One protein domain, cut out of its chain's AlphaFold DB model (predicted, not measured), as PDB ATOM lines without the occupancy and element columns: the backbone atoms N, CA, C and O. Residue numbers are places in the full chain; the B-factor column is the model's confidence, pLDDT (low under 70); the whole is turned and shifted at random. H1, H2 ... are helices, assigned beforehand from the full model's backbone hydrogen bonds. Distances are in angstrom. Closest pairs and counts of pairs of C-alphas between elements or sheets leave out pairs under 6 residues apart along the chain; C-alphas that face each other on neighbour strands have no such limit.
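Overview. This is residues 2 to 150 of the 252 residues of the protein "Putative carboxylesterase" of Rosa chinensis (UniProt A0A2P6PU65). One very long helix, H1, sticks out with its residues 2 to 20 from a body of crossed helices. In that body H4 lies in the middle, between H1 and H5; H3 crosses H4, and short H2 lies near the last residues of H1. The printed part has 149 residues with five named helices, H1 to H5 in order, no named strand, and is all helix. It is only just loose, close to compact, with a radius of gyration of the C-alphas of 18.0 A, and spans 60 by 32 by 31 A.

Arrangement. Start at H1, residues 2 to 41: its residues 25 to 35 alone touch H3, residues 57 to 80, closest at the C-alphas of Cys 28 and Tyr 64, 5.7 A apart. They run opposite ways at a shallow tilt of 34 degrees, only just short of steep. H2, residues 46 to 52, touches residues 107 to 112 alone of the hub H4, residues 92 to 113, closest at C-alphas 51 and 111, 4.9 A. H4 has a kink of 32 degrees near residue 105. H5, residues 130 to 143, makes a helical hairpin with H4 at a steep tilt of 40 degrees, closest at C-alphas 102 and 132, 6.0 A. H5 is apart from H1. Every O i to N i+4 pair is within hydrogen-bond range in H1, H2, H3 and H5, and 16 of 18 in H4.

Along the chain. Find C-alpha 2 at (8.677, 2.887, -12.031); H1 runs 59.4 A from there. H2 runs 10.0 A, H3 34.3 A, H4 30.4 A, and H5 20.2 A to C-alpha 143 at (39.811, -6.316, -36.423).

Size, cuts and confidence. The printed part has no cut. Links H3 to H4 and H4 to H5 are long. Look for pLDDT under 70 at residues 2 to 19, 84 to 88 and 147 to 150.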
ATOM      1  N   LYS A   2       8.778   4.357 -12.215       57.16
ATOM      2  CA  LYS A   2       8.677   2.887 -12.031       57.16
ATOM      3  C   LYS A   2       8.985   2.012 -13.264       57.16
ATOM      4  O   LYS A   2       9.588   0.961 -13.119       57.16
ATOM      5  N   LYS A   3       8.596   2.416 -14.482       59.09
ATOM      6  CA  LYS A   3       8.855   1.627 -15.709       59.09
ATOM      7  C   LYS A   3      10.352   1.547 -16.061       59.09
ATOM      8  O   LYS A   3      10.840   0.480 -16.409       59.09
ATOM      9  N   HIS A   4      11.072   2.654 -15.879       51.03
ATOM     10  CA  HIS A   4      12.503   2.759 -16.171       51.03
ATOM     11  C   HIS A   4      13.358   1.979 -15.157       51.03
ATOM     12  O   HIS A   4      14.301   1.290 -15.531       51.03
ATOM     13  N   GLU A   5      12.977   2.000 -13.877       63.34
ATOM     14  CA  GLU A   5      13.629   1.197 -12.831       63.34
ATOM     15  C   GLU A   5      13.463  -0.311 -13.073       63.34
ATOM     16  O   GLU A   5      14.419  -1.074 -12.928       63.34
ATOM     17  N   THR A   6      12.279  -0.749 -13.512       64.00
ATOM     18  CA  THR A   6      12.023  -2.157 -13.856       64.00
ATOM     19  C   THR A   6      12.836  -2.607 -15.073       64.00
ATOM     20  O   THR A   6      13.394  -3.704 -15.063       64.00
ATOM     21  N   GLU A   7      12.970  -1.763 -16.099       65.94
ATOM     22  CA  GLU A   7      13.815  -2.037 -17.274       65.94
ATOM     23  C   GLU A   7      15.299  -2.159 -16.894       65.94
ATOM     24  O   GLU A   7      15.952  -3.134 -17.277       65.94
ATOM     25  N   LEU A   8      15.811  -1.251 -16.053       60.88
ATOM     26  CA  LEU A   8      17.182  -1.307 -15.532       60.88
ATOM     27  C   LEU A   8      17.431  -2.570 -14.693       60.88
ATOM     28  O   LEU A   8      18.483  -3.201 -14.817       60.88
ATOM     29  N   LEU A   9      16.465  -2.992 -13.873       60.22
ATOM     30  CA  LEU A   9      16.555  -4.224 -13.083       60.22
ATOM     31  C   LEU A   9      16.535  -5.481 -13.962       60.22
ATOM     32  O   LEU A   9      17.319  -6.403 -13.722       60.22
ATOM     33  N   ILE A  10      15.701  -5.520 -15.006       64.75
ATOM     34  CA  ILE A  10      15.677  -6.618 -15.986       64.75
ATOM     35  C   ILE A  10      17.007  -6.687 -16.738       64.75
ATOM     36  O   ILE A  10      17.563  -7.775 -16.893       64.75
ATOM     37  N   GLN A  11      17.555  -5.544 -17.156       52.88
ATOM     38  CA  GLN A  11      18.845  -5.474 -17.840       52.88
ATOM     39  C   GLN A  11      19.992  -5.911 -16.917       52.88
ATOM     40  O   GLN A  11      20.812  -6.740 -17.306       52.88
ATOM     41  N   LYS A  12      19.998  -5.475 -15.651       48.91
ATOM     42  CA  LYS A  12      20.976  -5.897 -14.634       48.91
ATOM     43  C   LYS A  12      20.876  -7.397 -14.314       48.91
ATOM     44  O   LYS A  12      21.896  -8.076 -14.168       48.91
ATOM     45  N   LYS A  13      19.662  -7.958 -14.271       53.69
ATOM     46  CA  LYS A  13      19.426  -9.395 -14.045       53.69
ATOM     47  C   LYS A  13      19.826 -10.238 -15.267       53.69
ATOM     48  O   LYS A  13      20.468 -11.272 -15.096       53.69
ATOM     49  N   LYS A  14      19.557  -9.766 -16.492       58.66
ATOM     50  CA  LYS A  14      20.055 -10.374 -17.743       58.66
ATOM     51  C   LYS A  14      21.585 -10.338 -17.823       58.66
ATOM     52  O   LYS A  14      22.196 -11.368 -18.098       58.66
ATOM     53  N   ASN A  15      22.207  -9.204 -17.499       57.31
ATOM     54  CA  ASN A  15      23.664  -9.046 -17.509       57.31
ATOM     55  C   ASN A  15      24.343  -9.957 -16.476       57.31
ATOM     56  O   ASN A  15      25.274 -10.678 -16.820       57.31
ATOM     57  N   SER A  16      23.820 -10.033 -15.247       57.28
ATOM     58  CA  SER A  16      24.372 -10.934 -14.220       57.28
ATOM     59  C   SER A  16      24.207 -12.424 -14.562       57.28
ATOM     60  O   SER A  16      25.087 -13.228 -14.246       57.28
ATOM     61  N   GLY A  17      23.125 -12.814 -15.250       61.09
ATOM     62  CA  GLY A  17      22.977 -14.159 -15.816       61.09
ATOM     63  C   GLY A  17      23.996 -14.449 -16.923       61.09
ATOM     64  O   GLY A  17      24.567 -15.540 -16.967       61.09
ATOM     65  N   SER A  18      24.267 -13.455 -17.771       65.25
ATOM     66  CA  SER A  18      25.243 -13.524 -18.862       65.25
ATOM     67  C   SER A  18      26.688 -13.660 -18.354       65.25
ATOM     68  O   SER A  18      27.426 -14.540 -18.799       65.25
ATOM     69  N   ASP A  19      27.076 -12.895 -17.329       69.81
ATOM     70  CA  ASP A  19      28.403 -12.994 -16.703       69.81
ATOM     71  C   ASP A  19      28.630 -14.340 -15.996       69.81
ATOM     72  O   ASP A  19      29.711 -14.926 -16.098       69.81
ATOM     73  N   LYS A  20      27.603 -14.885 -15.323       73.56
ATOM     74  CA  LYS A  20      27.680 -16.229 -14.721       73.56
ATOM     75  C   LYS A  20      27.858 -17.320 -15.774       73.56
ATOM     76  O   LYS A  20      28.624 -18.256 -15.544       73.56
ATOM     77  N   LYS A  21      27.173 -17.209 -16.920       72.38
ATOM     78  CA  LYS A  21      27.366 -18.115 -18.062       72.38
ATOM     79  C   LYS A  21      28.811 -18.024 -18.564       72.38
ATOM     80  O   LYS A  21      29.496 -19.043 -18.589       72.38
ATOM     81  N   LEU A  22      29.317 -16.817 -18.818       73.75
ATOM     82  CA  LEU A  22      30.685 -16.614 -19.305       73.75
ATOM     83  C   LEU A  22      31.758 -17.169 -18.352       73.75
ATOM     84  O   LEU A  22      32.733 -17.768 -18.802       73.75
ATOM     85  N   ASN A  23      31.574 -17.037 -17.036       78.62
ATOM     86  CA  ASN A  23      32.495 -17.630 -16.061       78.62
ATOM     87  C   ASN A  23      32.508 -19.164 -16.113       78.62
ATOM     88  O   ASN A  23      33.583 -19.754 -16.049       78.62
ATOM     89  N   LYS A  24      31.355 -19.821 -16.307       76.31
ATOM     90  CA  LYS A  24      31.311 -21.284 -16.483       76.31
ATOM     91  C   LYS A  24      32.069 -21.741 -17.734       76.31
ATOM     92  O   LYS A  24      32.729 -22.779 -17.683       76.31
ATOM     93  N   MET A  25      32.031 -20.975 -18.832       79.44
ATOM     94  CA  MET A  25      32.875 -21.275 -20.000       79.44
ATOM     95  C   MET A  25      34.350 -21.144 -19.673       79.44
ATOM     96  O   MET A  25      35.111 -22.030 -20.035       79.44
ATOM     97  N   LYS A  26      34.753 -20.078 -18.974       80.50
ATOM     98  CA  LYS A  26      36.153 -19.900 -18.572       80.50
ATOM     99  C   LYS A  26      36.660 -21.088 -17.758       80.50
ATOM    100  O   LYS A  26      37.772 -21.535 -17.997       80.50
ATOM    101  N   THR A  27      35.835 -21.649 -16.871       83.19
ATOM    102  CA  THR A  27      36.176 -22.884 -16.151       83.19
ATOM    103  C   THR A  27      36.375 -24.070 -17.100       83.19
ATOM    104  O   THR A  27      37.363 -24.783 -16.967       83.19
ATOM    105  N   CYS A  28      35.488 -24.270 -18.081       80.50
ATOM    106  CA  CYS A  28      35.643 -25.350 -19.066       80.50
ATOM    107  C   CYS A  28      36.900 -25.163 -19.937       80.50
ATOM    108  O   CYS A  28      37.598 -26.132 -20.215       80.50
ATOM    109  N   LEU A  29      37.212 -23.925 -20.330       82.56
ATOM    110  CA  LEU A  29      38.426 -23.599 -21.084       82.56
ATOM    111  C   LEU A  29      39.682 -23.849 -20.237       82.56
ATOM    112  O   LEU A  29      40.612 -24.479 -20.720       82.56
ATOM    113  N   ALA A  30      39.686 -23.465 -18.959       86.25
ATOM    114  CA  ALA A  30      40.804 -23.755 -18.061       86.25
ATOM    115  C   ALA A  30      41.045 -25.269 -17.917       86.25
ATOM    116  O   ALA A  30      42.180 -25.724 -17.988       86.25
ATOM    117  N   LEU A  31      39.986 -26.075 -17.779       83.62
ATOM    118  CA  LEU A  31      40.097 -27.541 -17.743       83.62
ATOM    119  C   LEU A  31      40.666 -28.113 -19.051       83.62
ATOM    120  O   LEU A  31      41.415 -29.087 -19.030       83.62
ATOM    121  N   PHE A  32      40.373 -27.484 -20.185       84.38
ATOM    122  CA  PHE A  32      40.978 -27.852 -21.460       84.38
ATOM    123  C   PHE A  32      42.468 -27.500 -21.537       84.38
ATOM    124  O   PHE A  32      43.256 -28.265 -22.085       84.38
ATOM    125  N   GLU A  33      42.890 -26.375 -20.959       87.38
ATOM    126  CA  GLU A  33      44.314 -26.039 -20.852       87.38
ATOM    127  C   GLU A  33      45.083 -27.094 -20.042       87.38
ATOM    128  O   GLU A  33      46.215 -27.426 -20.394       87.38
ATOM    129  N   TRP A  34      44.466 -27.679 -19.008       86.81
ATOM    130  CA  TRP A  34      45.040 -28.822 -18.288       86.81
ATOM    131  C   TRP A  34      45.205 -30.051 -19.187       86.81
ATOM    132  O   TRP A  34      46.276 -30.656 -19.191       86.81
ATOM    133  N   TYR A  35      44.200 -30.371 -20.002       87.94
ATOM    134  CA  TYR A  35      44.289 -31.461 -20.977       87.94
ATOM    135  C   TYR A  35      45.397 -31.235 -22.016       87.94
ATOM    136  O   TYR A  35      46.154 -32.153 -22.333       87.94
ATOM    137  N   LYS A  36      45.562 -29.997 -22.507       88.25
ATOM    138  CA  LYS A  36      46.681 -29.654 -23.400       88.25
ATOM    139  C   LYS A  36      48.029 -29.926 -22.733       88.25
ATOM    140  O   LYS A  36      48.879 -30.585 -23.326       88.25
ATOM    141  N   LYS A  37      48.208 -29.493 -21.482       87.19
ATOM    142  CA  LYS A  37      49.444 -29.743 -20.721       87.19
ATOM    143  C   LYS A  37      49.727 -31.236 -20.547       87.19
ATOM    144  O   LYS A  37      50.856 -31.661 -20.775       87.19
ATOM    145  N   GLU A  38      48.713 -32.028 -20.201       86.31
ATOM    146  CA  GLU A  38      48.826 -33.490 -20.094       86.31
ATOM    147  C   GLU A  38      49.271 -34.116 -21.428       86.31
ATOM    148  O   GLU A  38      50.212 -34.909 -21.475       86.31
ATOM    149  N   SER A  39      48.670 -33.694 -22.541       86.12
ATOM    150  CA  SER A  39      49.000 -34.213 -23.874       86.12
ATOM    151  C   SER A  39      50.428 -33.898 -24.337       86.12
ATOM    152  O   SER A  39      51.042 -34.687 -25.069       86.12
ATOM    153  N   ASN A  40      50.964 -32.759 -23.893       84.44
ATOM    154  CA  ASN A  40      52.323 -32.328 -24.196       84.44
ATOM    155  C   ASN A  40      53.342 -33.167 -23.419       84.44
ATOM    156  O   ASN A  40      54.357 -33.562 -23.989       84.44
ATOM    157  N   PHE A  41      53.039 -33.531 -22.167       83.06
ATOM    158  CA  PHE A  41      53.863 -34.463 -21.387       83.06
ATOM    159  C   PHE A  41      53.997 -35.834 -22.073       83.06
ATOM    160  O   PHE A  41      55.052 -36.462 -22.027       83.06
ATOM    161  N   LEU A  42      52.958 -36.275 -22.788       83.00
ATOM    162  CA  LEU A  42      52.963 -37.522 -23.563       83.00
ATOM    163  C   LEU A  42      53.615 -37.395 -24.957       83.00
ATOM    164  O   LEU A  42      53.599 -38.357 -25.738       83.00
ATOM    165  N   ASN A  43      54.170 -36.221 -25.289       85.88
ATOM    166  CA  ASN A  43      54.791 -35.883 -26.575       85.88
ATOM    167  C   ASN A  43      53.893 -36.199 -27.790       85.88
ATOM    168  O   ASN A  43      54.369 -36.614 -28.847       85.88
ATOM    169  N   THR A  44      52.573 -36.096 -27.607       85.50
ATOM    170  CA  THR A  44      51.569 -36.409 -28.638       85.50
ATOM    171  C   THR A  44      50.798 -35.164 -29.056       85.50
ATOM    172  O   THR A  44      50.503 -35.013 -30.234       85.50
ATOM    173  N   GLY A  45      50.510 -34.267 -28.111       90.94
ATOM    174  CA  GLY A  45      49.710 -33.073 -28.362       90.94
ATOM    175  C   GLY A  45      48.212 -33.359 -28.319       90.94
ATOM    176  O   GLY A  45      47.745 -34.475 -28.561       90.94
ATOM    177  N   TYR A  46      47.444 -32.332 -27.965       92.12
ATOM    178  CA  TYR A  46      46.041 -32.489 -27.570       92.12
ATOM    179  C   TYR A  46      45.152 -32.958 -28.723       92.12
ATOM    180  O   TYR A  46      44.223 -33.730 -28.510       92.12
ATOM    181  N   TYR A  47      45.458 -32.516 -29.946       94.81
ATOM    182  CA  TYR A  47      44.736 -32.906 -31.151       94.81
ATOM    183  C   TYR A  47      44.867 -34.410 -31.416       94.81
ATOM    184  O   TYR A  47      43.864 -35.119 -31.502       94.81
ATOM    185  N   ASP A  48      46.101 -34.912 -31.491       94.62
ATOM    186  CA  ASP A  48      46.381 -36.320 -31.773       94.62
ATOM    187  C   ASP A  48      45.958 -37.237 -30.621       94.62
ATOM    188  O   ASP A  48      45.475 -38.347 -30.859       94.62
ATOM    189  N   MET A  49      46.100 -36.775 -29.375       92.75
ATOM    190  CA  MET A  49      45.623 -37.490 -28.192       92.75
ATOM    191  C   MET A  49      44.103 -37.666 -28.238       92.75
ATOM    192  O   MET A  49      43.609 -38.792 -28.153       92.75
ATOM    193  N   TYR A  50      43.377 -36.575 -28.495       93.44
ATOM    194  CA  TYR A  50      41.923 -36.603 -28.599       93.44
ATOM    195  C   TYR A  50      41.446 -37.399 -29.812       93.44
ATOM    196  O   TYR A  50      40.450 -38.102 -29.722       93.44
ATOM    197  N   LYS A  51      42.146 -37.349 -30.954       93.81
ATOM    198  CA  LYS A  51      41.789 -38.151 -32.138       93.81
ATOM    199  C   LYS A  51      41.852 -39.653 -31.838       93.81
ATOM    200  O   LYS A  51      40.970 -40.411 -32.258       93.81
ATOM    201  N   LYS A  52      42.866 -40.090 -31.082       90.38
ATOM    202  CA  LYS A  52      43.024 -41.493 -30.667       90.38
ATOM    203  C   LYS A  52      41.903 -41.935 -29.713       90.38
ATOM    204  O   LYS A  52      41.344 -43.006 -29.933       90.38
ATOM    205  N   GLN A  53      41.489 -41.079 -28.772       82.00
ATOM    206  CA  GLN A  53      40.491 -41.381 -27.725       82.00
ATOM    207  C   GLN A  53      40.866 -42.616 -26.890       82.00
ATOM    208  O   GLN A  53      40.095 -43.571 -26.794       82.00
ATOM    209  N   CYS A  54      42.079 -42.630 -26.338       81.00
ATOM    210  CA  CYS A  54      42.603 -43.771 -25.577       81.00
ATOM    211  C   CYS A  54      42.913 -43.441 -24.109       81.00
ATOM    212  O   CYS A  54      43.399 -44.316 -23.395       81.00
ATOM    213  N   ASN A  55      42.654 -42.213 -23.648       79.06
ATOM    214  CA  ASN A  55      42.977 -41.769 -22.294       79.06
ATOM    215  C   ASN A  55      41.704 -41.526 -21.474       79.06
ATOM    216  O   ASN A  55      40.727 -40.996 -22.002       79.06
ATOM    217  N   PRO A  56      41.704 -41.820 -20.159       78.62
ATOM    218  CA  PRO A  56      40.563 -41.514 -19.295       78.62
ATOM    219  C   PRO A  56      40.167 -40.030 -19.307       78.62
ATOM    220  O   PRO A  56      38.981 -39.707 -19.223       78.62
ATOM    221  N   SER A  57      41.135 -39.116 -19.461       77.62
ATOM    222  CA  SER A  57      40.875 -37.674 -19.543       77.62
ATOM    223  C   SER A  57      40.071 -37.270 -20.786       77.62
ATOM    224  O   SER A  57      39.363 -36.259 -20.740       77.62
ATOM    225  N   ASP A  58      40.057 -38.092 -21.845       79.69
ATOM    226  CA  ASP A  58      39.273 -37.850 -23.064       79.69
ATOM    227  C   ASP A  58      37.757 -37.837 -22.782       79.69
ATOM    228  O   ASP A  58      37.009 -37.106 -23.441       79.69
ATOM    229  N   ILE A  59      37.294 -38.586 -21.769       77.19
ATOM    230  CA  ILE A  59      35.884 -38.601 -21.338       77.19
ATOM    231  C   ILE A  59      35.481 -37.217 -20.816       77.19
ATOM    232  O   ILE A  59      34.490 -36.638 -21.267       77.19
ATOM    233  N   ASN A  60      36.290 -36.654 -19.915       83.31
ATOM    234  CA  ASN A  60      36.040 -35.336 -19.328       83.31
ATOM    235  C   ASN A  60      36.083 -34.241 -20.402       83.31
ATOM    236  O   ASN A  60      35.219 -33.364 -20.450       83.31
ATOM    237  N   VAL A  61      37.056 -34.318 -21.312       87.69
ATOM    238  CA  VAL A  61      37.204 -33.351 -22.409       87.69
ATOM    239  C   VAL A  61      36.021 -33.395 -23.366       87.69
ATOM    240  O   VAL A  61      35.533 -32.338 -23.770       87.69
ATOM    241  N   SER A  62      35.507 -34.585 -23.677       88.94
ATOM    242  CA  SER A  62      34.306 -34.747 -24.502       88.94
ATOM    243  C   SER A  62      33.087 -34.075 -23.859       88.94
ATOM    244  O   SER A  62      32.308 -33.400 -24.539       88.94
ATOM    245  N   GLU A  63      32.941 -34.183 -22.535       88.56
ATOM    246  CA  GLU A  63      31.868 -33.510 -21.804       88.56
ATOM    247  C   GLU A  63      32.021 -31.980 -21.835       88.56
ATOM    248  O   GLU A  63      31.063 -31.260 -22.144       88.56
ATOM    249  N   TYR A  64      33.221 -31.460 -21.561       87.19
ATOM    250  CA  TYR A  64      33.486 -30.016 -21.602       87.19
ATOM    251  C   TYR A  64      33.284 -29.443 -23.003       87.19
ATOM    252  O   TYR A  64      32.658 -28.390 -23.153       87.19
ATOM    253  N   LYS A  65      33.739 -30.167 -24.030       91.94
ATOM    254  CA  LYS A  65      33.500 -29.839 -25.433       91.94
ATOM    255  C   LYS A  65      32.007 -29.730 -25.721       91.94
ATOM    256  O   LYS A  65      31.591 -28.717 -26.276       91.94
ATOM    257  N   LYS A  66      31.194 -30.711 -25.308       91.94
ATOM    258  CA  LYS A  66      29.734 -30.692 -25.512       91.94
ATOM    259  C   LYS A  66      29.073 -29.489 -24.832       91.94
ATOM    260  O   LYS A  66      28.234 -28.822 -25.430       91.94
ATOM    261  N   ARG A  67      29.471 -29.171 -23.596       90.25
ATOM    262  CA  ARG A  67      28.948 -28.005 -22.860       90.25
ATOM    263  C   ARG A  67      29.291 -26.685 -23.559       90.25
ATOM    264  O   ARG A  67      28.429 -25.817 -23.675       90.25
ATOM    265  N   LEU A  68      30.537 -26.535 -24.014       92.06
ATOM    266  CA  LEU A  68      30.992 -25.352 -24.745       92.06
ATOM    267  C   LEU A  68      30.320 -25.236 -26.117       92.06
ATOM    268  O   LEU A  68      29.940 -24.138 -26.508       92.06
ATOM    269  N   TRP A  69      30.153 -26.361 -26.814       94.12
ATOM    270  CA  TRP A  69      29.454 -26.439 -28.091       94.12
ATOM    271  C   TRP A  69      28.042 -25.883 -27.996       94.12
ATOM    272  O   TRP A  69      27.760 -24.867 -28.624       94.12
ATOM    273  N   ASN A  70      27.201 -26.490 -27.153       92.62
ATOM    274  CA  ASN A  70      25.797 -26.102 -27.030       92.62
ATOM    275  C   ASN A  70      25.671 -24.615 -26.695       92.62
ATOM    276  O   ASN A  70      24.882 -23.896 -27.291       92.62
ATOM    277  N   PHE A  71      26.510 -24.124 -25.780       91.62
ATOM    278  CA  PHE A  71      26.475 -22.721 -25.408       91.62
ATOM    279  C   PHE A  71      26.772 -21.767 -26.574       91.62
ATOM    280  O   PHE A  71      26.085 -20.755 -26.730       91.62
ATOM    281  N   TRP A  72      27.838 -22.024 -27.335       93.44
ATOM    282  CA  TRP A  72      28.243 -21.122 -28.412       93.44
ATOM    283  C   TRP A  72      27.335 -21.239 -29.627       93.44
ATOM    284  O   TRP A  72      27.081 -20.226 -30.270       93.44
ATOM    285  N   GLU A  73      26.806 -22.429 -29.897       94.75
ATOM    286  CA  GLU A  73      25.763 -22.642 -30.897       94.75
ATOM    287  C   GLU A  73      24.500 -21.834 -30.558       94.75
ATOM    288  O   GLU A  73      24.056 -21.030 -31.382       94.75
ATOM    289  N   ASP A  74      24.001 -21.936 -29.319       91.50
ATOM    290  CA  ASP A  74      22.860 -21.147 -28.836       91.50
ATOM    291  C   ASP A  74      23.150 -19.640 -28.927       91.50
ATOM    292  O   ASP A  74      22.351 -18.868 -29.452       91.50
ATOM    293  N   THR A  75      24.328 -19.209 -28.461       90.38
ATOM    294  CA  THR A  75      24.718 -17.789 -28.436       90.38
ATOM    295  C   THR A  75      24.795 -17.199 -29.839       90.38
ATOM    296  O   THR A  75      24.302 -16.095 -30.071       90.38
ATOM    297  N   VAL A  76      25.411 -17.914 -30.782       92.12
ATOM    298  CA  VAL A  76      25.518 -17.455 -32.170       92.12
ATOM    299  C   VAL A  76      24.139 -17.396 -32.822       92.12
ATOM    300  O   VAL A  76      23.822 -16.395 -33.460       92.12
ATOM    301  N   THR A  77      23.297 -18.404 -32.592       91.88
ATOM    302  CA  THR A  77      21.918 -18.449 -33.104       91.88
ATOM    303  C   THR A  77      21.076 -17.291 -32.557       91.88
ATOM    304  O   THR A  77      20.371 -16.614 -33.305       91.88
ATOM    305  N   GLU A  78      21.176 -16.997 -31.256       89.00
ATOM    306  CA  GLU A  78      20.492 -15.860 -30.630       89.00
ATOM    307  C   GLU A  78      20.937 -14.506 -31.199       89.00
ATOM    308  O   GLU A  78      20.141 -13.567 -31.243       89.00
ATOM    309  N   VAL A  79      22.213 -14.364 -31.563       88.12
ATOM    310  CA  VAL A  79      22.758 -13.129 -32.144       88.12
ATOM    311  C   VAL A  79      22.324 -12.973 -33.596       88.12
ATOM    312  O   VAL A  79      21.925 -11.882 -33.990       88.12
ATOM    313  N   GLU A  80      22.361 -14.054 -34.372       87.44
ATOM    314  CA  GLU A  80      21.966 -14.053 -35.779       87.44
ATOM    315  C   GLU A  80      20.481 -13.707 -35.971       87.44
ATOM    316  O   GLU A  80      20.136 -12.967 -36.886       87.44
ATOM    317  N   ASN A  81      19.612 -14.175 -35.069       85.88
ATOM    318  CA  ASN A  81      18.167 -13.942 -35.140       85.88
ATOM    319  C   ASN A  81      17.722 -12.543 -34.662       85.88
ATOM    320  O   ASN A  81      16.533 -12.223 -34.728       85.88
ATOM    321  N   LYS A  82      18.627 -11.706 -34.137       81.62
ATOM    322  CA  LYS A  82      18.282 -10.346 -33.688       81.62
ATOM    323  C   LYS A  82      18.289  -9.367 -34.866       81.62
ATOM    324  O   LYS A  82      19.159  -9.474 -35.728       81.62
ATOM    325  N   PRO A  83      17.394  -8.356 -34.878       73.19
ATOM    326  CA  PRO A  83      17.497  -7.251 -35.826       73.19
ATOM    327  C   PRO A  83      18.882  -6.613 -35.687       73.19
ATOM    328  O   PRO A  83      19.238  -6.148 -34.600       73.19
ATOM    329  N   GLN A  84      19.686  -6.644 -36.750       63.41
ATOM    330  CA  GLN A  84      21.034  -6.086 -36.704       63.41
ATOM    331  C   GLN A  84      20.938  -4.562 -36.562       63.41
ATOM    332  O   GLN A  84      20.486  -3.876 -37.474       63.41
ATOM    333  N   MET A  85      21.346  -4.033 -35.407       56.72
ATOM    334  CA  MET A  85      21.642  -2.606 -35.253       56.72
ATOM    335  C   MET A  85      23.041  -2.324 -35.817       56.72
ATOM    336  O   MET A  85      23.890  -3.218 -35.811       56.72
ATOM    337  N   GLU A  86      23.299  -1.102 -36.295       56.47
ATOM    338  CA  GLU A  86      24.642  -0.690 -36.726       56.47
ATOM    339  C   GLU A  86      25.668  -0.950 -35.606       56.47
ATOM    340  O   GLU A  86      25.599  -0.363 -34.526       56.47
ATOM    341  N   GLY A  87      26.599  -1.881 -35.838       62.62
ATOM    342  CA  GLY A  87      27.604  -2.288 -34.856       62.62
ATOM    343  C   GLY A  87      28.077  -3.735 -35.015       62.62
ATOM    344  O   GLY A  87      27.680  -4.453 -35.937       62.62
ATOM    345  N   SER A  88      28.969  -4.167 -34.119       64.44
ATOM    346  CA  SER A  88      29.389  -5.570 -34.037       64.44
ATOM    347  C   SER A  88      28.250  -6.442 -33.474       64.44
ATOM    348  O   SER A  88      27.679  -6.071 -32.444       64.44
ATOM    349  N   PRO A  89      27.955  -7.624 -34.063       70.56
ATOM    350  CA  PRO A  89      26.919  -8.543 -33.567       70.56
ATOM    351  C   PRO A  89      27.142  -9.000 -32.116       70.56
ATOM    352  O   PRO A  89      26.199  -9.331 -31.397       70.56
ATOM    353  N   LEU A  90      28.401  -8.995 -31.668       78.81
ATOM    354  CA  LEU A  90      28.816  -9.303 -30.304       78.81
ATOM    355  C   LEU A  90      29.707  -8.186 -29.755       78.81
ATOM    356  O   LEU A  90      30.590  -7.674 -30.441       78.81
ATOM    357  N   GLY A  91      29.546  -7.855 -28.473       81.50
ATOM    358  CA  GLY A  91      30.500  -6.978 -27.794       81.50
ATOM    359  C   GLY A  91      31.914  -7.577 -27.808       81.50
ATOM    360  O   GLY A  91      32.071  -8.795 -27.717       81.50
ATOM    361  N   VAL A  92      32.949  -6.731 -27.853       82.75
ATOM    362  CA  VAL A  92      34.367  -7.134 -27.991       82.75
ATOM    363  C   VAL A  92      34.773  -8.251 -27.016       82.75
ATOM    364  O   VAL A  92      35.412  -9.224 -27.412       82.75
ATOM    365  N   ARG A  93      34.344  -8.180 -25.748       83.62
ATOM    366  CA  ARG A  93      34.610  -9.226 -24.737       83.62
ATOM    367  C   ARG A  93      34.063 -10.603 -25.141       83.62
ATOM    368  O   ARG A  93      34.710 -11.612 -24.873       83.62
ATOM    369  N   TRP A  94      32.885 -10.648 -25.760       86.12
ATOM    370  CA  TRP A  94      32.255 -11.883 -26.226       86.12
ATOM    371  C   TRP A  94      32.894 -12.402 -27.511       86.12
ATOM    372  O   TRP A  94      33.093 -13.608 -27.623       86.12
ATOM    373  N   LEU A  95      33.298 -11.516 -28.429       88.19
ATOM    374  CA  LEU A  95      34.048 -11.907 -29.628       88.19
ATOM    375  C   LEU A  95      35.358 -12.619 -29.281       88.19
ATOM    376  O   LEU A  95      35.636 -13.697 -29.807       88.19
ATOM    377  N   TRP A  96      36.139 -12.069 -28.348       87.44
ATOM    378  CA  TRP A  96      37.384 -12.707 -27.907       87.44
ATOM    379  C   TRP A  96      37.140 -14.035 -27.186       87.44
ATOM    380  O   TRP A  96      37.874 -14.996 -27.409       87.44
ATOM    381  N   ALA A  97      36.084 -14.129 -26.371       88.88
ATOM    382  CA  ALA A  97      35.712 -15.390 -25.733       88.88
ATOM    383  C   ALA A  97      35.306 -16.463 -26.762       88.88
ATOM    384  O   ALA A  97      35.725 -17.615 -26.637       88.88
ATOM    385  N   GLY A  98      34.547 -16.081 -27.793       91.94
ATOM    386  CA  GLY A  98      34.125 -16.977 -28.873       91.94
ATOM    387  C   GLY A  98      35.289 -17.405 -29.756       91.94
ATOM    388  O   GLY A  98      35.385 -18.567 -30.142       91.94
ATOM    389  N   THR A  99      36.235 -16.498 -29.991       91.50
ATOM    390  CA  THR A  99      37.489 -16.796 -30.691       91.50
ATOM    391  C   THR A  99      38.323 -17.818 -29.928       91.50
ATOM    392  O   THR A  99      38.791 -18.785 -30.526       91.50
ATOM    393  N   ASN A 100      38.474 -17.648 -28.611       90.56
ATOM    394  CA  ASN A 100      39.216 -18.603 -27.790       90.56
ATOM    395  C   ASN A 100      38.545 -19.985 -27.800       90.56
ATOM    396  O   ASN A 100      39.194 -20.997 -28.042       90.56
ATOM    397  N   TYR A 101      37.218 -20.020 -27.638       92.69
ATOM    398  CA  TYR A 101      36.437 -21.245 -27.793       92.69
ATOM    399  C   TYR A 101      36.680 -21.925 -29.148       92.69
ATOM    400  O   TYR A 101      36.998 -23.112 -29.177       92.69
ATOM    401  N   ARG A 102      36.568 -21.184 -30.256       95.44
ATOM    402  CA  ARG A 102      36.777 -21.712 -31.609       95.44
ATOM    403  C   ARG A 102      38.171 -22.322 -31.749       95.44
ATOM    404  O   ARG A 102      38.281 -23.476 -32.147       95.44
ATOM    405  N   ARG A 103      39.221 -21.594 -31.357       93.25
ATOM    406  CA  ARG A 103      40.621 -22.052 -31.448       93.25
ATOM    407  C   ARG A 103      40.927 -23.280 -30.586       93.25
ATOM    408  O   ARG A 103      41.827 -24.036 -30.930       93.25
ATOM    409  N   MET A 104      40.186 -23.502 -29.501       90.44
ATOM    410  CA  MET A 104      40.377 -24.664 -28.623       90.44
ATOM    411  C   MET A 104      39.534 -25.873 -29.040       90.44
ATOM    412  O   MET A 104      39.999 -27.009 -28.966       90.44
ATOM    413  N   ILE A 105      38.294 -25.648 -29.482       93.75
ATOM    414  CA  ILE A 105      37.309 -26.717 -29.681       93.75
ATOM    415  C   ILE A 105      37.193 -27.171 -31.133       93.75
ATOM    416  O   ILE A 105      36.971 -28.359 -31.378       93.75
ATOM    417  N   GLU A 106      37.362 -26.277 -32.106       96.94
ATOM    418  CA  GLU A 106      37.301 -26.657 -33.517       96.94
ATOM    419  C   GLU A 106      38.348 -27.725 -33.895       96.94
ATOM    420  O   GLU A 106      37.956 -28.700 -34.539       96.94
ATOM    421  N   PRO A 107      39.607 -27.676 -33.410       96.00
ATOM    422  CA  PRO A 107      40.562 -28.772 -33.584       96.00
ATOM    423  C   PRO A 107      40.034 -30.143 -33.146       96.00
ATOM    424  O   PRO A 107      40.261 -31.143 -33.822       96.00
ATOM    425  N   LEU A 108      39.275 -30.214 -32.051       95.06
ATOM    426  CA  LEU A 108      38.696 -31.477 -31.592       95.06
ATOM    427  C   LEU A 108      37.530 -31.951 -32.458       95.06
ATOM    428  O   LEU A 108      37.255 -33.146 -32.546       95.06
ATOM    429  N   HIS A 109      36.777 -31.020 -33.039       96.38
ATOM    430  CA  HIS A 109      35.736 -31.358 -34.004       96.38
ATOM    431  C   HIS A 109      36.355 -31.874 -35.314       96.38
ATOM    432  O   HIS A 109      35.892 -32.869 -35.867       96.38
ATOM    433  N   ILE A 110      37.462 -31.268 -35.751       97.88
ATOM    434  CA  ILE A 110      38.278 -31.734 -36.879       97.88
ATOM    435  C   ILE A 110      38.819 -33.147 -36.612       97.88
ATOM    436  O   ILE A 110      38.696 -34.016 -37.473       97.88
ATOM    437  N   ALA A 111      39.342 -33.409 -35.410       96.38
ATOM    438  CA  ALA A 111      39.844 -34.727 -35.018       96.38
ATOM    439  C   ALA A 111      38.774 -35.824 -35.165       96.38
ATOM    440  O   ALA A 111      39.038 -36.882 -35.738       96.38
ATOM    441  N   GLU A 112      37.549 -35.562 -34.698       95.25
ATOM    442  CA  GLU A 112      36.404 -36.469 -34.863       95.25
ATOM    443  C   GLU A 112      35.982 -36.636 -36.323       95.25
ATOM    444  O   GLU A 112      35.615 -37.738 -36.733       95.25
ATOM    445  N   PHE A 113      36.024 -35.559 -37.110       96.38
ATOM    446  CA  PHE A 113      35.697 -35.606 -38.531       96.38
ATOM    447  C   PHE A 113      36.669 -36.519 -39.290       96.38
ATOM    448  O   PHE A 113      36.224 -37.487 -39.904       96.38
ATOM    449  N   TYR A 114      37.981 -36.290 -39.167       96.88
ATOM    450  CA  TYR A 114      39.019 -37.076 -39.852       96.88
ATOM    451  C   TYR A 114      39.305 -38.447 -39.218       96.88
ATOM    452  O   TYR A 114      40.153 -39.188 -39.712       96.88
ATOM    453  N   LYS A 115      38.628 -38.814 -38.123       93.69
ATOM    454  CA  LYS A 115      38.624 -40.195 -37.606       93.69
ATOM    455  C   LYS A 115      37.739 -41.116 -38.459       93.69
ATOM    456  O   LYS A 115      37.924 -42.330 -38.439       93.69
ATOM    457  N   LYS A 116      36.777 -40.555 -39.199       91.50
ATOM    458  CA  LYS A 116      35.851 -41.307 -40.057       91.50
ATOM    459  C   LYS A 116      36.521 -41.667 -41.383       91.50
ATOM    460  O   LYS A 116      37.228 -40.849 -41.968       91.50
ATOM    461  N   SER A 117      36.255 -42.874 -41.884       87.25
ATOM    462  CA  SER A 117      36.730 -43.288 -43.210       87.25
ATOM    463  C   SER A 117      36.166 -42.369 -44.301       87.25
ATOM    464  O   SER A 117      35.001 -41.975 -44.243       87.25
ATOM    465  N   GLY A 118      37.000 -42.006 -45.279       88.38
ATOM    466  CA  GLY A 118      36.618 -41.140 -46.400       88.38
ATOM    467  C   GLY A 118      36.477 -39.646 -46.075       88.38
ATOM    468  O   GLY A 118      36.093 -38.877 -46.953       88.38
ATOM    469  N   ALA A 119      36.786 -39.206 -44.851       92.56
ATOM    470  CA  ALA A 119      36.747 -37.792 -44.480       92.56
ATOM    471  C   ALA A 119      37.820 -36.976 -45.222       92.56
ATOM    472  O   ALA A 119      39.001 -37.315 -45.168       92.56
ATOM    473  N   ARG A 120      37.400 -35.904 -45.910       93.56
ATOM    474  CA  ARG A 120      38.251 -34.969 -46.672       93.56
ATOM    475  C   ARG A 120      37.626 -33.575 -46.699       93.56
ATOM    476  O   ARG A 120      36.406 -33.455 -46.549       93.56
ATOM    477  N   ASN A 121      38.434 -32.549 -46.965       93.06
ATOM    478  CA  ASN A 121      37.989 -31.187 -47.268       93.06
ATOM    479  C   ASN A 121      37.111 -30.566 -46.166       93.06
ATOM    480  O   ASN A 121      36.057 -30.001 -46.457       93.06
ATOM    481  N   TYR A 122      37.504 -30.650 -44.891       96.62
ATOM    482  CA  TYR A 122      36.685 -30.127 -43.784       96.62
ATOM    483  C   TYR A 122      36.345 -28.631 -43.939       96.62
ATOM    484  O   TYR A 122      35.183 -28.243 -43.787       96.62
ATOM    485  N   LYS A 123      37.348 -27.801 -44.270       92.31
ATOM    486  CA  LYS A 123      37.215 -26.334 -44.357       92.31
ATOM    487  C   LYS A 123      36.329 -25.898 -45.528       92.31
ATOM    488  O   LYS A 123      35.447 -25.066 -45.345       92.31
ATOM    489  N   ASN A 124      36.527 -26.503 -46.702       89.38
ATOM    490  CA  ASN A 124      35.892 -26.079 -47.957       89.38
ATOM    491  C   ASN A 124      34.695 -26.954 -48.377       89.38
ATOM    492  O   ASN A 124      33.913 -26.563 -49.234       89.38
ATOM    493  N   GLY A 125      34.511 -28.131 -47.774       85.81
ATOM    494  CA  GLY A 125      33.485 -29.113 -48.150       85.81
ATOM    495  C   GLY A 125      32.129 -28.931 -47.462       85.81
ATOM    496  O   GLY A 125      31.357 -29.889 -47.372       85.81
ATOM    497  N   GLY A 126      31.856 -27.750 -46.897       88.88
ATOM    498  CA  GLY A 126      30.603 -27.457 -46.188       88.88
ATOM    499  C   GLY A 126      30.390 -28.284 -44.912       88.88
ATOM    500  O   GLY A 126      29.256 -28.462 -44.477       88.88
ATOM    501  N   LYS A 127      31.461 -28.842 -44.329       93.00
ATOM    502  CA  LYS A 127      31.410 -29.671 -43.105       93.00
ATOM    503  C   LYS A 127      31.659 -28.874 -41.833       93.00
ATOM    504  O   LYS A 127      31.435 -29.380 -40.735       93.00
ATOM    505  N   ARG A 128      32.134 -27.641 -41.992       96.06
ATOM    506  CA  ARG A 128      32.448 -26.737 -40.901       96.06
ATOM    507  C   ARG A 128      31.155 -26.177 -40.281       96.06
ATOM    508  O   ARG A 128      30.362 -25.567 -40.996       96.06
ATOM    509  N   PRO A 129      30.935 -26.369 -38.970       96.75
ATOM    510  CA  PRO A 129      29.767 -25.851 -38.266       96.75
ATOM    511  C   PRO A 129      29.595 -24.336 -38.399       96.75
ATOM    512  O   PRO A 129      30.560 -23.569 -38.318       96.75
ATOM    513  N   LYS A 130      28.338 -23.904 -38.548       95.81
ATOM    514  CA  LYS A 130      27.968 -22.506 -38.802       95.81
ATOM    515  C   LYS A 130      28.474 -21.552 -37.721       95.81
ATOM    516  O   LYS A 130      28.947 -20.463 -38.037       95.81
ATOM    517  N   HIS A 131      28.413 -21.953 -36.451       95.44
ATOM    518  CA  HIS A 131      28.820 -21.090 -35.345       95.44
ATOM    519  C   HIS A 131      30.326 -20.808 -35.333       95.44
ATOM    520  O   HIS A 131      30.716 -19.694 -34.993       95.44
ATOM    521  N   PHE A 132      31.178 -21.741 -35.774       97.19
ATOM    522  CA  PHE A 132      32.609 -21.459 -35.952       97.19
ATOM    523  C   PHE A 132      32.859 -20.457 -37.078       97.19
ATOM    524  O   PHE A 132      33.648 -19.530 -36.894       97.19
ATOM    525  N   ILE A 133      32.160 -20.615 -38.208       96.31
ATOM    526  CA  ILE A 133      32.264 -19.716 -39.365       96.31
ATOM    527  C   ILE A 133      31.870 -18.291 -38.964       96.31
ATOM    528  O   ILE A 133      32.629 -17.353 -39.190       96.31
ATOM    529  N   LEU A 134      30.712 -18.125 -38.318       95.06
ATOM    530  CA  LEU A 134      30.219 -16.809 -37.911       95.06
ATOM    531  C   LEU A 134      31.133 -16.141 -36.877       95.06
ATOM    532  O   LEU A 134      31.428 -14.956 -37.004       95.06
ATOM    533  N   LEU A 135      31.637 -16.889 -35.887       94.69
ATOM    534  CA  LEU A 135      32.573 -16.347 -34.895       94.69
ATOM    535  C   LEU A 135      33.881 -15.852 -35.525       94.69
ATOM    536  O   LEU A 135      34.423 -14.840 -35.083       94.69
ATOM    537  N   GLU A 136      34.395 -16.553 -36.536       94.75
ATOM    538  CA  GLU A 136      35.563 -16.106 -37.296       94.75
ATOM    539  C   GLU A 136      35.270 -14.831 -38.090       94.75
ATOM    540  O   GLU A 136      35.961 -13.830 -37.901       94.75
ATOM    541  N   GLN A 137      34.189 -14.819 -38.874       93.44
ATOM    542  CA  GLN A 137      33.782 -13.662 -39.681       93.44
ATOM    543  C   GLN A 137      33.527 -12.409 -38.834       93.44
ATOM    544  O   GLN A 137      33.896 -11.296 -39.217       93.44
ATOM    545  N   TRP A 138      32.895 -12.564 -37.667       92.44
ATOM    546  CA  TRP A 138      32.640 -11.442 -36.768       92.44
ATOM    547  C   TRP A 138      33.931 -10.874 -36.176       92.44
ATOM    548  O   TRP A 138      34.050  -9.655 -36.059       92.44
ATOM    549  N   LEU A 139      34.909 -11.725 -35.841       90.62
ATOM    550  CA  LEU A 139      36.222 -11.259 -35.395       90.62
ATOM    551  C   LEU A 139      36.956 -10.526 -36.523       90.62
ATOM    552  O   LEU A 139      37.455  -9.429 -36.291       90.62
ATOM    553  N   GLU A 140      37.002 -11.101 -37.726       90.00
ATOM    554  CA  GLU A 140      37.656 -10.498 -38.895       90.00
ATOM    555  C   GLU A 140      37.105  -9.102 -39.193       90.00
ATOM    556  O   GLU A 140      37.872  -8.160 -39.390       90.00
ATOM    557  N   LYS A 141      35.776  -8.939 -39.148       89.06
ATOM    558  CA  LYS A 141      35.119  -7.637 -39.315       89.06
ATOM    559  C   LYS A 141      35.522  -6.641 -38.222       89.06
ATOM    560  O   LYS A 141      35.745  -5.474 -38.529       89.06
ATOM    561  N   GLU A 142      35.628  -7.088 -36.971       86.06
ATOM    562  CA  GLU A 142      35.992  -6.244 -35.826       86.06
ATOM    563  C   GLU A 142      37.456  -5.778 -35.870       86.06
ATOM    564  O   GLU A 142      37.761  -4.658 -35.450       86.06
ATOM    565  N   ILE A 143      38.371  -6.620 -36.364       85.25
ATOM    566  CA  ILE A 143      39.811  -6.316 -36.423       85.25
ATOM    567  C   ILE A 143      40.254  -5.708 -37.758       85.25
ATOM    568  O   ILE A 143      41.393  -5.257 -37.866       85.25
ATOM    569  N   LYS A 144      39.381  -5.667 -38.771       83.06
ATOM    570  CA  LYS A 144      39.694  -5.094 -40.085       83.06
ATOM    571  C   LYS A 144      40.200  -3.653 -39.941       83.06
ATOM    572  O   LYS A 144      39.515  -2.797 -39.388       83.06
ATOM    573  N   GLY A 145      41.408  -3.391 -40.445       74.31
ATOM    574  CA  GLY A 145      42.054  -2.074 -40.372       74.31
ATOM    575  C   GLY A 145      42.684  -1.729 -39.015       74.31
ATOM    576  O   GLY A 145      43.166  -0.612 -38.846       74.31
ATOM    577  N   LYS A 146      42.709  -2.660 -38.050       77.88
ATOM    578  CA  LYS A 146      43.409  -2.505 -36.765       77.88
ATOM    579  C   LYS A 146      44.723  -3.287 -36.785       77.88
ATOM    580  O   LYS A 146      44.809  -4.352 -37.391       77.88
ATOM    581  N   ALA A 147      45.741  -2.774 -36.092       65.62
ATOM    582  CA  ALA A 147      47.004  -3.487 -35.924       65.62
ATOM    583  C   ALA A 147      46.758  -4.843 -35.243       65.62
ATOM    584  O   ALA A 147      46.110  -4.915 -34.192       65.62
ATOM    585  N   LYS A 148      47.271  -5.919 -35.848       63.09
ATOM    586  CA  LYS A 148      47.180  -7.271 -35.297       63.09
ATOM    587  C   LYS A 148      47.973  -7.288 -33.990       63.09
ATOM    588  O   LYS A 148      49.181  -7.069 -33.988       63.09
ATOM    589  N   ARG A 149      47.299  -7.502 -32.857       57.03
ATOM    590  CA  ARG A 149      48.005  -7.771 -31.599       57.03
ATOM    591  C   ARG A 149      48.686  -9.125 -31.754       57.03
ATOM    592  O   ARG A 149      47.987 -10.134 -31.779       57.03
ATOM    593  N   GLN A 150      50.015  -9.137 -31.850       51.38
ATOM    594  CA  GLN A 150      50.777 -10.364 -31.644       51.38
ATOM    595  C   GLN A 150      50.523 -10.826 -30.209       51.38
ATOM    596  O   GLN A 150      50.904 -10.165 -29.243       51.38
TER     597      GLN A 150